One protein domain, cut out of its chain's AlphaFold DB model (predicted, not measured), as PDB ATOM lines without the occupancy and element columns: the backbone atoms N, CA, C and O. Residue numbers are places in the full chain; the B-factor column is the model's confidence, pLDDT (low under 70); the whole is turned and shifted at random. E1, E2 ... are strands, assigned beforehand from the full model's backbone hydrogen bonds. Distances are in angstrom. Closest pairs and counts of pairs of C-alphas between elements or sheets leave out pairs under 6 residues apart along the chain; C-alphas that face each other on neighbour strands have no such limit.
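This is residues 77 to 164 of the 164 residues of the protein "CRISPR-associated protein Cas5" of Blastocatellia bacterium (UniProt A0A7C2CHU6). A long, strongly twisted hairpin, E3 and E4, reaches like an arm from a small, loose body of short strands. In that body E2 lies beside the far end of E4, with the little pair E1 and E5 and the small hairpin E6 and E7 nearby, and a long loop, residues 89 to 110, runs out to the end opposite the hairpin's tip. The printed part has 88 residues with no named helix and seven named strands, E1 to E7 in order along the chain; the class is all strand, though only 38 residues are in named elements. The largest sheet runs E2, E4, E3, and its neighbours are antiparallel, as are those of the two-stranded sheets E1 with E5 and E6 with E7. The whole is loose, with a radius of gyration of the C-alphas of 15.2 A, and a rod spanning 55 by 26 by 23 A.

Find C-alpha 111 at (-30.757, 0.837, 36.698); from there E3, residues 111 to 121, runs 28.6 A to C-alpha 121 at (-29.203, 12.940, 10.851). E4, residues 127 to 137, returns over 23.8 A to C-alpha 137 at (-33.108, -1.728, 32.913) and bends by 77 degrees at residue 134. E2 is residues 86 to 88. Look for E1 at residues 81 to 83, E5 at 143 to 145, E6 at 151 to 154 and E7 at 157 to 159.

Begin with the hairpin E3 and E4, antiparallel at 157 degrees, where N 113 and O 135 are 3.0 A apart and N 128 and O 120 2.8 A, within hydrogen-bond range. On the other side of E4, the edge strand E2 is its antiparallel neighbour: look at N 136 and O 87, 2.8 A apart. In E1 and E5, antiparallel at 153 degrees, N 82 and O 144 are 2.8 A apart. In the hairpin E6 and E7, antiparallel at 142 degrees, N 159 and O 152 are 2.8 A apart. The closest C-alphas of E1 and E7 are those of Leu 82 and Ala 158, 5.5 A apart. E3 is apart from E1, E5, E6 and E7. Residues 98 to 99 pair with residues 144 to 145 of E5, antiparallel, and residues 77 to 78 with residues 151 to 152 of E6, antiparallel.

The C-alphas farthest apart, those of Glu 103 and Ala 123, are 55.3 A from each other. The printed part has no cut and ends at residue 164, the chain's last. The link from E2 to E3, 22 residues, is long; the other links are tight. The mean pLDDT of the printed part is 89.7, and residue 164 is under 70.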
ATOM      1  N   PRO A  77     -50.050 -10.783  22.725       94.12
ATOM      2  CA  PRO A  77     -50.257 -10.133  24.013       94.12
ATOM      3  C   PRO A  77     -49.835 -11.052  25.167       94.12
ATOM      4  O   PRO A  77     -50.170 -12.236  25.176       94.12
ATOM      5  N   GLY A  78     -49.115 -10.505  26.145       92.06
ATOM      6  CA  GLY A  78     -48.602 -11.240  27.299       92.06
ATOM      7  C   GLY A  78     -49.002 -10.613  28.631       92.06
ATOM      8  O   GLY A  78     -49.436  -9.462  28.703       92.06
ATOM      9  N   GLU A  79     -48.825 -11.367  29.717       93.19
ATOM     10  CA  GLU A  79     -48.908 -10.803  31.067       93.19
ATOM     11  C   GLU A  79     -47.766  -9.793  31.287       93.19
ATOM     12  O   GLU A  79     -46.646 -10.025  30.822       93.19
ATOM     13  N   PRO A  80     -47.981  -8.701  32.043       93.75
ATOM     14  CA  PRO A  80     -46.964  -7.678  32.285       93.75
ATOM     15  C   PRO A  80     -45.940  -8.101  33.347       93.75
ATOM     16  O   PRO A  80     -45.615  -7.342  34.259       93.75
ATOM     17  N   ARG A  81     -45.442  -9.333  33.237       94.12
ATOM     18  CA  ARG A  81     -44.450  -9.946  34.121       94.12
ATOM     19  C   ARG A  81     -43.092  -9.943  33.441       94.12
ATOM     20  O   ARG A  81     -42.761 -10.832  32.664       94.12
ATOM     21  N   LEU A  82     -42.317  -8.907  33.721       93.81
ATOM     22  CA  LEU A  82     -41.097  -8.568  33.004       93.81
ATOM     23  C   LEU A  82     -39.855  -8.943  33.811       93.81
ATOM     24  O   LEU A  82     -39.815  -8.816  35.035       93.81
ATOM     25  N   ARG A  83     -38.813  -9.380  33.106       91.69
ATOM     26  CA  ARG A  83     -37.512  -9.751  33.673       91.69
ATOM     27  C   ARG A  83     -36.441  -9.581  32.609       91.69
ATOM     28  O   ARG A  83     -36.663  -9.982  31.471       91.69
ATOM     29  N   GLY A  84     -35.270  -9.059  32.978       90.25
ATOM     30  CA  GLY A  84     -34.143  -9.017  32.041       90.25
ATOM     31  C   GLY A  84     -34.389  -8.178  30.789       90.25
ATOM     32  O   GLY A  84     -33.870  -8.514  29.730       90.25
ATOM     33  N   THR A  85     -35.238  -7.156  30.887       93.00
ATOM     34  CA  THR A  85     -35.705  -6.350  29.756       93.00
ATOM     35  C   THR A  85     -35.719  -4.871  30.123       93.00
ATOM     36  O   THR A  85     -35.645  -4.498  31.296       93.00
ATOM     37  N   LEU A  86     -35.829  -4.029  29.103       93.06
ATOM     38  CA  LEU A  86     -36.085  -2.605  29.247       93.06
ATOM     39  C   LEU A  86     -37.560  -2.341  29.539       93.06
ATOM     40  O   LEU A  86     -38.434  -3.049  29.035       93.06
ATOM     41  N   VAL A  87     -37.818  -1.290  30.313       93.94
ATOM     42  CA  VAL A  87     -39.155  -0.766  30.597       93.94
ATOM     43  C   VAL A  87     -39.151   0.757  30.424       93.94
ATOM     44  O   VAL A  87     -38.268   1.416  30.980       93.94
ATOM     45  N   PRO A  88     -40.117   1.341  29.691       92.62
ATOM     46  CA  PRO A  88     -40.278   2.790  29.615       92.62
ATOM     47  C   PRO A  88     -40.534   3.405  30.992       92.62
ATOM     48  O   PRO A  88     -41.379   2.926  31.747       92.62
ATOM     49  N   GLY A  89     -39.868   4.515  31.294       92.75
ATOM     50  CA  GLY A  89     -40.040   5.242  32.546       92.75
ATOM     51  C   GLY A  89     -39.095   4.798  33.661       92.75
ATOM     52  O   GLY A  89     -38.253   3.916  33.496       92.75
ATOM     53  N   ASP A  90     -39.247   5.438  34.820       93.81
ATOM     54  CA  ASP A  90     -38.576   5.063  36.066       93.81
ATOM     55  C   ASP A  90     -39.478   4.118  36.871       93.81
ATOM     56  O   ASP A  90     -40.442   4.551  37.508       93.81
ATOM     57  N   VAL A  91     -39.160   2.821  36.865       91.69
ATOM     58  CA  VAL A  91     -39.943   1.795  37.573       91.69
ATOM     59  C   VAL A  91     -39.988   2.025  39.080       91.69
ATOM     60  O   VAL A  91     -40.952   1.631  39.729       91.69
ATOM     61  N   ARG A  92     -39.006   2.728  39.657       89.38
ATOM     62  CA  ARG A  92     -38.959   3.029  41.098       89.38
ATOM     63  C   ARG A  92     -40.054   4.012  41.518       89.38
ATOM     64  O   ARG A  92     -40.329   4.143  42.705       89.38
ATOM     65  N   GLN A  93     -40.656   4.709  40.555       91.69
ATOM     66  CA  GLN A  93     -41.734   5.675  40.764       91.69
ATOM     67  C   GLN A  93     -43.109   5.111  40.377       91.69
ATOM     68  O   GLN A  93     -44.110   5.811  40.504       91.69
ATOM     69  N   MET A  94     -43.177   3.861  39.906       90.69
ATOM     70  CA  MET A  94     -44.434   3.226  39.518       90.69
ATOM     71  C   MET A  94     -45.158   2.692  40.765       90.69
ATOM     72  O   MET A  94     -44.661   1.764  41.404       90.69
ATOM     73  N   PRO A  95     -46.332   3.242  41.127       84.94
ATOM     74  CA  PRO A  95     -46.988   2.930  42.399       84.94
ATOM     75  C   PRO A  95     -47.555   1.506  42.465       84.94
ATOM     76  O   PRO A  95     -47.700   0.960  43.555       84.94
ATOM     77  N   GLU A  96     -47.877   0.903  41.319       88.94
ATOM     78  CA  GLU A  96     -48.494  -0.430  41.243       88.94
ATOM     79  C   GLU A  96     -47.491  -1.558  40.974       88.94
ATOM     80  O   GLU A  96     -47.897  -2.709  40.821       88.94
ATOM     81  N   LEU A  97     -46.189  -1.253  40.932       90.31
ATOM     82  CA  LEU A  97     -45.138  -2.248  40.721       90.31
ATOM     83  C   LEU A  97     -45.176  -3.325  41.810       90.31
ATOM     84  O   LEU A  97     -45.239  -3.028  43.006       90.31
ATOM     85  N   ARG A  98     -45.064  -4.592  41.398       92.38
ATOM     86  CA  ARG A  98     -45.018  -5.744  42.307       92.38
ATOM     87  C   ARG A  98     -43.781  -6.596  42.018       92.38
ATOM     88  O   ARG A  98     -43.721  -7.231  40.965       92.38
ATOM     89  N   PRO A  99     -42.786  -6.651  42.919       89.94
ATOM     90  CA  PRO A  99     -41.661  -7.556  42.746       89.94
ATOM     91  C   PRO A  99     -42.088  -9.004  43.002       89.94
ATOM     92  O   PRO A  99     -42.744  -9.307  43.999       89.94
ATOM     93  N   ILE A 100     -41.682  -9.913  42.119       89.44
ATOM     94  CA  ILE A 100     -41.942 -11.346  42.252       89.44
ATOM     95  C   ILE A 100     -40.748 -11.984  42.956       89.44
ATOM     96  O   ILE A 100     -39.720 -12.287  42.351       89.44
ATOM     97  N   LEU A 101     -40.884 -12.173  44.268       86.00
ATOM     98  CA  LEU A 101     -39.831 -12.743  45.102       86.00
ATOM     99  C   LEU A 101     -39.859 -14.272  45.043       86.00
ATOM    100  O   LEU A 101     -40.908 -14.902  45.180       86.00
ATOM    101  N   ARG A 102     -38.681 -14.870  44.867       83.12
ATOM    102  CA  ARG A 102     -38.458 -16.318  44.953       83.12
ATOM    103  C   ARG A 102     -37.376 -16.587  45.985       83.12
ATOM    104  O   ARG A 102     -36.498 -15.752  46.199       83.12
ATOM    105  N   GLU A 103     -37.438 -17.743  46.631       82.88
ATOM    106  CA  GLU A 103     -36.390 -18.152  47.564       82.88
ATOM    107  C   GLU A 103     -35.028 -18.175  46.851       82.88
ATOM    108  O   GLU A 103     -34.911 -18.667  45.728       82.88
ATOM    109  N   GLY A 104     -34.011 -17.574  47.474       80.88
ATOM    110  CA  GLY A 104     -32.676 -17.440  46.887       80.88
ATOM    111  C   GLY A 104     -32.549 -16.405  45.760       80.88
ATOM    112  O   GLY A 104     -31.474 -16.297  45.173       80.88
ATOM    113  N   ALA A 105     -33.596 -15.633  45.448       74.19
ATOM    114  CA  ALA A 105     -33.500 -14.566  44.456       74.19
ATOM    115  C   ALA A 105     -32.595 -13.427  44.954       74.19
ATOM    116  O   ALA A 105     -32.801 -12.878  46.037       74.19
ATOM    117  N   VAL A 106     -31.616 -13.042  44.131       74.75
ATOM    118  CA  VAL A 106     -30.830 -11.821  44.331       74.75
ATOM    119  C   VAL A 106     -31.543 -10.692  43.604       74.75
ATOM    120  O   VAL A 106     -31.611 -10.670  42.375       74.75
ATOM    121  N   PHE A 107     -32.112  -9.773  44.378       77.94
ATOM    122  CA  PHE A 107     -32.830  -8.628  43.844       77.94
ATOM    123  C   PHE A 107     -31.888  -7.429  43.740       77.94
ATOM    124  O   PHE A 107     -31.710  -6.667  44.691       77.94
ATOM    125  N   GLU A 108     -31.255  -7.285  42.580       82.62
ATOM    126  CA  GLU A 108     -30.499  -6.080  42.249       82.62
ATOM    127  C   GLU A 108     -31.468  -4.943  41.891       82.62
ATOM    128  O   GLU A 108     -32.482  -5.183  41.225       82.62
ATOM    129  N   PRO A 109     -31.197  -3.702  42.332       84.56
ATOM    130  CA  PRO A 109     -32.039  -2.573  41.972       84.56
ATOM    131  C   PRO A 109     -31.973  -2.330  40.455       84.56
ATOM    132  O   PRO A 109     -30.876  -2.332  39.892       84.56
ATOM    133  N   PRO A 110     -33.113  -2.077  39.788       90.44
ATOM    134  CA  PRO A 110     -33.110  -1.643  38.399       90.44
ATOM    135  C   PRO A 110     -32.265  -0.383  38.206       90.44
ATOM    136  O   PRO A 110     -32.345   0.562  39.000       90.44
ATOM    137  N   VAL A 111     -31.487  -0.361  37.127       93.44
ATOM    138  CA  VAL A 111     -30.757   0.837  36.698       93.44
ATOM    139  C   VAL A 111     -31.710   1.697  35.881       93.44
ATOM    140  O   VAL A 111     -32.459   1.175  35.060       93.44
ATOM    141  N   VAL A 112     -31.715   3.008  36.110       95.06
ATOM    142  CA  VAL A 112     -32.580   3.939  35.378       95.06
ATOM    143  C   VAL A 112     -31.705   4.972  34.705       95.06
ATOM    144  O   VAL A 112     -31.007   5.716  35.389       95.06
ATOM    145  N   GLU A 113     -31.783   5.023  33.382       95.31
ATOM    146  CA  GLU A 113     -30.997   5.928  32.550       95.31
ATOM    147  C   GLU A 113     -31.910   6.769  31.667       95.31
ATOM    148  O   GLU A 113     -32.966   6.316  31.228       95.31
ATOM    149  N   THR A 114     -31.490   7.997  31.375       94.69
ATOM    150  CA  THR A 114     -32.178   8.848  30.400       94.69
ATOM    151  C   THR A 114     -31.546   8.638  29.034       94.69
ATOM    152  O   THR A 114     -30.405   9.046  28.812       94.69
ATOM    153  N   LEU A 115     -32.284   8.018  28.115       92.44
ATOM    154  CA  LEU A 115     -31.775   7.618  26.804       92.44
ATOM    155  C   LEU A 115     -32.553   8.285  25.667       92.44
ATOM    156  O   LEU A 115     -33.768   8.462  25.779       92.44
ATOM    157  N   PRO A 116     -31.880   8.644  24.558       91.94
ATOM    158  CA  PRO A 116     -32.563   9.076  23.350       91.94
ATOM    159  C   PRO A 116     -33.184   7.873  22.639       91.94
ATOM    160  O   PRO A 116     -32.489   6.911  22.308       91.94
ATOM    161  N   LEU A 117     -34.487   7.940  22.377       88.31
ATOM    162  CA  LEU A 117     -35.198   6.911  21.608       88.31
ATOM    163  C   LEU A 117     -35.358   7.265  20.129       88.31
ATOM    164  O   LEU A 117     -35.796   6.433  19.340       88.31
ATOM    165  N   ALA A 118     -34.983   8.485  19.747       89.19
ATOM    166  CA  ALA A 118     -35.002   8.953  18.373       89.19
ATOM    167  C   ALA A 118     -33.688   9.651  18.028       89.19
ATOM    168  O   ALA A 118     -32.943  10.102  18.901       89.19
ATOM    169  N   PHE A 119     -33.393   9.723  16.734       91.44
ATOM    170  CA  PHE A 119     -32.232  10.436  16.223       91.44
ATOM    171  C   PHE A 119     -32.585  11.122  14.912       91.44
ATOM    172  O   PHE A 119     -33.207  10.512  14.044       91.44
ATOM    173  N   THR A 120     -32.092  12.342  14.731       93.94
ATOM    174  CA  THR A 120     -32.027  12.989  13.420       93.94
ATOM    175  C   THR A 120     -30.614  12.921  12.866       93.94
ATOM    176  O   THR A 120     -29.635  12.817  13.606       93.94
ATOM    177  N   VAL A 121     -30.495  12.928  11.542       92.62
ATOM    178  CA  VAL A 121     -29.203  12.940  10.851       92.62
ATOM    179  C   VAL A 121     -29.091  14.252  10.101       92.62
ATOM    180  O   VAL A 121     -29.964  14.587   9.300       92.62
ATOM    181  N   ASP A 122     -28.038  15.017  10.377       93.19
ATOM    182  CA  ASP A 122     -27.807  16.272   9.671       93.19
ATOM    183  C   ASP A 122     -27.222  16.052   8.262       93.19
ATOM    184  O   ASP A 122     -26.865  14.945   7.859       93.19
ATOM    185  N   ALA A 123     -27.079  17.140   7.500       94.50
ATOM    186  CA  ALA A 123     -26.534  17.101   6.141       94.50
ATOM    187  C   ALA A 123     -25.076  16.595   6.055       94.50
ATOM    188  O   ALA A 123     -24.589  16.324   4.959       94.50
ATOM    189  N   LYS A 124     -24.362  16.490   7.183       92.81
ATOM    190  CA  LYS A 124     -22.996  15.956   7.268       92.81
ATOM    191  C   LYS A 124     -22.976  14.485   7.695       92.81
ATOM    192  O   LYS A 124     -21.893  13.932   7.867       92.81
ATOM    193  N   GLY A 125     -24.141  13.856   7.867       86.94
ATOM    194  CA  GLY A 125     -24.260  12.472   8.317       86.94
ATOM    195  C   GLY A 125     -24.084  12.295   9.827       86.94
ATOM    196  O   GLY A 125     -23.917  11.167  10.288       86.94
ATOM    197  N   ILE A 126     -24.097  13.378  10.610       88.75
ATOM    198  CA  ILE A 126     -23.931  13.304  12.065       88.75
ATOM    199  C   ILE A 126     -25.297  13.042  12.704       88.75
ATOM    200  O   ILE A 126     -26.270  13.739  12.417       88.75
ATOM    201  N   ARG A 127     -25.356  12.034  13.583       89.31
ATOM    202  CA  ARG A 127     -26.550  11.692  14.368       89.31
ATOM    203  C   ARG A 127     -26.686  12.621  15.573       89.31
ATOM    204  O   ARG A 127     -25.771  12.702  16.389       89.31
ATOM    205  N   HIS A 128     -27.852  13.240  15.713       92.12
ATOM    206  CA  HIS A 128     -28.237  14.063  16.855       92.12
ATOM    207  C   HIS A 128     -29.318  13.334  17.660       92.12
ATOM    208  O   HIS A 128     -30.309  12.901  17.069       92.12
ATOM    209  N   PRO A 129     -29.121  13.126  18.973       92.56
ATOM    210  CA  PRO A 129     -30.096  12.445  19.812       92.56
ATOM    211  C   PRO A 129     -31.345  13.304  20.015       92.56
ATOM    212  O   PRO A 129     -31.251  14.504  20.269       92.56
ATOM    213  N   GLU A 130     -32.506  12.667  19.974       91.19
ATOM    214  CA  GLU A 130     -33.807  13.281  20.210       91.19
ATOM    215  C   GLU A 130     -34.615  12.477  21.230       91.19
ATOM    216  O   GLU A 130     -34.329  11.310  21.510       91.19
ATOM    217  N   SER A 131     -35.642  13.124  21.784       86.75
ATOM    218  CA  SER A 131     -36.608  12.506  22.699       86.75
ATOM    219  C   SER A 131     -35.949  11.747  23.862       86.75
ATOM    220  O   SER A 131     -36.147  10.537  23.992       86.75
ATOM    221  N   PRO A 132     -35.136  12.423  24.701       91.94
ATOM    222  CA  PRO A 132     -34.560  11.797  25.881       91.94
ATOM    223  C   PRO A 132     -35.674  11.431  26.863       91.94
ATOM    224  O   PRO A 132     -36.421  12.303  27.313       91.94
ATOM    225  N   VAL A 133     -35.773  10.151  27.213       92.56
ATOM    226  CA  VAL A 133     -36.755   9.661  28.186       92.56
ATOM    227  C   VAL A 133     -36.091   8.741  29.208       92.56
ATOM    228  O   VAL A 133     -35.113   8.066  28.877       92.56
ATOM    229  N   PRO A 134     -36.594   8.700  30.453       95.31
ATOM    230  CA  PRO A 134     -36.149   7.708  31.419       95.31
ATOM    231  C   PRO A 134     -36.538   6.304  30.947       95.31
ATOM    232  O   PRO A 134     -37.673   6.071  30.530       95.31
ATOM    233  N   VAL A 135     -35.599   5.370  31.043       95.50
ATOM    234  CA  VAL A 135     -35.782   3.947  30.759       95.50
ATOM    235  C   VAL A 135     -35.175   3.154  31.908       95.50
ATOM    236  O   VAL A 135     -34.057   3.426  32.348       95.50
ATOM    237  N   SER A 136     -35.909   2.158  32.386       95.00
ATOM    238  CA  SER A 136     -35.456   1.246  33.428       95.00
ATOM    239  C   SER A 136     -34.938  -0.055  32.828       95.00
ATOM    240  O   SER A 136     -35.614  -0.697  32.027       95.00
ATOM    241  N   PHE A 137     -33.755  -0.472  33.260       93.94
ATOM    242  CA  PHE A 137     -33.108  -1.728  32.913       93.94
ATOM    243  C   PHE A 137     -33.368  -2.732  34.029       93.94
ATOM    244  O   PHE A 137     -32.818  -2.610  35.129       93.94
ATOM    245  N   LEU A 138     -34.222  -3.721  33.761       92.62
ATOM    246  CA  LEU A 138     -34.496  -4.777  34.727       92.62
ATOM    247  C   LEU A 138     -33.382  -5.827  34.674       92.62
ATOM    248  O   LEU A 138     -33.144  -6.398  33.605       92.62
ATOM    249  N   PRO A 139     -32.716  -6.131  35.800       88.88
ATOM    250  CA  PRO A 139     -31.683  -7.152  35.812       88.88
ATOM    251  C   PRO A 139     -32.286  -8.538  35.567       88.88
ATOM    252  O   PRO A 139     -33.452  -8.803  35.869       88.88
ATOM    253  N   LEU A 140     -31.466  -9.472  35.076       84.69
ATOM    254  CA  LEU A 140     -31.878 -10.868  34.901       84.69
ATOM    255  C   LEU A 140     -32.282 -11.527  36.227       84.69
ATOM    256  O   LEU A 140     -32.947 -12.550  36.195       84.69
ATOM    257  N   GLY A 141     -31.874 -11.017  37.387       85.06
ATOM    258  CA  GLY A 141     -32.274 -11.563  38.690       85.06
ATOM    259  C   GLY A 141     -33.649 -11.094  39.176       85.06
ATOM    260  O   GLY A 141     -34.262 -11.778  39.993       85.06
ATOM    261  N   ALA A 142     -34.147  -9.963  38.667       85.94
ATOM    262  CA  ALA A 142     -35.381  -9.344  39.138       85.94
ATOM    263  C   ALA A 142     -36.536  -9.602  38.170       85.94
ATOM    264  O   ALA A 142     -36.454  -9.302  36.980       85.94
ATOM    265  N   GLU A 143     -37.632 -10.129  38.703       91.44
ATOM    266  CA  GLU A 143     -38.895 -10.275  37.987       91.44
ATOM    267  C   GLU A 143     -39.925  -9.349  38.629       91.44
ATOM    268  O   GLU A 143     -40.078  -9.332  39.853       91.44
ATOM    269  N   LEU A 144     -40.592  -8.549  37.806       91.81
ATOM    270  CA  LEU A 144     -41.550  -7.539  38.233       91.81
ATOM    271  C   LEU A 144     -42.856  -7.728  37.477       91.81
ATOM    272  O   LEU A 144     -42.852  -7.904  36.264       91.81
ATOM    273  N   GLU A 145     -43.972  -7.625  38.177       94.38
ATOM    274  CA  GLU A 145     -45.272  -7.396  37.563       94.38
ATOM    275  C   GLU A 145     -45.533  -5.885  37.533       94.38
ATOM    276  O   GLU A 145     -45.401  -5.201  38.554       94.38
ATOM    277  N   LEU A 146     -45.879  -5.368  36.353       92.25
ATOM    278  CA  LEU A 146     -46.180  -3.958  36.105       92.25
ATOM    279  C   LEU A 146     -47.627  -3.803  35.612       92.25
ATOM    280  O   LEU A 146     -47.863  -3.698  34.404       92.25
ATOM    281  N   PRO A 147     -48.613  -3.802  36.526       89.62
ATOM    282  CA  PRO A 147     -50.004  -3.565  36.170       89.62
ATOM    283  C   PRO A 147     -50.160  -2.266  35.366       89.62
ATOM    284  O   PRO A 147     -49.512  -1.259  35.647       89.62
ATOM    285  N   GLY A 148     -51.004  -2.300  34.335       86.19
ATOM    286  CA  GLY A 148     -51.295  -1.134  33.494       86.19
ATOM    287  C   GLY A 148     -50.358  -0.926  32.301       86.19
ATOM    288  O   GLY A 148     -50.625  -0.039  31.492       86.19
ATOM    289  N   ILE A 149     -49.313  -1.745  32.137       89.81
ATOM    290  CA  ILE A 149     -48.480  -1.736  30.928       89.81
ATOM    291  C   ILE A 149     -48.904  -2.867  29.987       89.81
ATOM    292  O   ILE A 149     -49.057  -4.015  30.400       89.81
ATOM    293  N   SER A 150     -49.064  -2.547  28.701       92.31
ATOM    294  CA  SER A 150     -49.289  -3.545  27.654       92.31
ATOM    295  C   SER A 150     -47.992  -4.289  27.358       92.31
ATOM    296  O   SER A 150     -47.085  -3.737  26.729       92.31
ATOM    297  N   ALA A 151     -47.910  -5.537  27.809       94.31
ATOM    298  CA  ALA A 151     -46.795  -6.419  27.515       94.31
ATOM    299  C   ALA A 151     -47.117  -7.373  26.365       94.31
ATOM    300  O   ALA A 151     -48.269  -7.715  26.091       94.31
ATOM    301  N   TRP A 152     -46.053  -7.805  25.710       94.12
ATOM    302  CA  TRP A 152     -46.056  -8.780  24.634       94.12
ATOM    303  C   TRP A 152     -45.206  -9.962  25.054       94.12
ATOM    304  O   TRP A 152     -44.277  -9.794  25.839       94.12
ATOM    305  N   GLN A 153     -45.508 -11.145  24.541       92.75
ATOM    306  CA  GLN A 153     -44.773 -12.361  24.836       92.75
ATOM    307  C   GLN A 153     -44.175 -12.970  23.575       92.75
ATOM    308  O   GLN A 153     -44.775 -12.954  22.500       92.75
ATOM    309  N   TRP A 154     -42.986 -13.538  23.736       88.62
ATOM    310  CA  TRP A 154     -42.342 -14.378  22.737       88.62
ATOM    311  C   TRP A 154     -41.421 -15.384  23.439       88.62
ATOM    312  O   TRP A 154     -40.716 -15.022  24.382       88.62
ATOM    313  N   GLU A 155     -41.500 -16.661  23.050       86.25
ATOM    314  CA  GLU A 155     -40.770 -17.787  23.668       86.25
ATOM    315  C   GLU A 155     -40.789 -17.797  25.215       86.25
ATOM    316  O   GLU A 155     -39.789 -18.043  25.893       86.25
ATOM    317  N   GLY A 156     -41.953 -17.500  25.806       84.50
ATOM    318  CA  GLY A 156     -42.135 -17.498  27.262       84.50
ATOM    319  C   GLY A 156     -41.471 -16.324  27.993       84.50
ATOM    320  O   GLY A 156     -41.380 -16.346  29.221       84.50
ATOM    321  N   ARG A 157     -41.011 -15.296  27.268       88.25
ATOM    322  CA  ARG A 157     -40.512 -14.038  27.836       88.25
ATOM    323  C   ARG A 157     -41.434 -12.892  27.468       88.25
ATOM    324  O   ARG A 157     -41.746 -12.701  26.294       88.25
ATOM    325  N   ALA A 158     -41.824 -12.115  28.473       93.50
ATOM    326  CA  ALA A 158     -42.585 -10.899  28.259       93.50
ATOM    327  C   ALA A 158     -41.668  -9.677  28.121       93.50
ATOM    328  O   ALA A 158     -40.627  -9.576  28.778       93.50
ATOM    329  N   TRP A 159     -42.073  -8.743  27.273       93.50
ATOM    330  CA  TRP A 159     -41.361  -7.511  26.964       93.50
ATOM    331  C   TRP A 159     -42.356  -6.394  26.633       93.50
ATOM    332  O   TRP A 159     -43.560  -6.616  26.494       93.50
ATOM    333  N   VAL A 160     -41.855  -5.164  26.547       94.06
ATOM    334  CA  VAL A 160     -42.651  -3.962  26.268       94.06
ATOM    335  C   VAL A 160     -41.947  -3.115  25.216       94.06
ATOM    336  O   VAL A 160     -40.716  -3.086  25.159       94.06
ATOM    337  N   TRP A 161     -42.714  -2.421  24.376       91.12
ATOM    338  CA  TRP A 161     -42.139  -1.479  23.419       91.12
ATOM    339  C   TRP A 161     -41.609  -0.245  24.144       91.12
ATOM    340  O   TRP A 161     -42.312   0.354  24.957       91.12
ATOM    341  N   VAL A 162     -40.364   0.128  23.843       86.50
ATOM    342  CA  VAL A 162     -39.719   1.307  24.439       86.50
ATOM    343  C   VAL A 162     -39.936   2.553  23.586       86.50
ATOM    344  O   VAL A 162     -40.206   3.622  24.124       86.50
ATOM    345  N   SER A 163     -39.886   2.408  22.264       73.00
ATOM    346  CA  SER A 163     -40.249   3.440  21.293       73.00
ATOM    347  C   SER A 163     -41.685   3.224  20.810       73.00
ATOM    348  O   SER A 163     -42.005   2.125  20.353       73.00
ATOM    349  N   ALA A 164     -42.515   4.263  20.897       54.16
ATOM    350  CA  ALA A 164     -43.829   4.340  20.257       54.16
ATOM    351  C   ALA A 164     -43.768   5.274  19.044       54.16
ATOM    352  O   ALA A 164     -43.034   6.287  19.136       54.16
TER     353      ALA A 164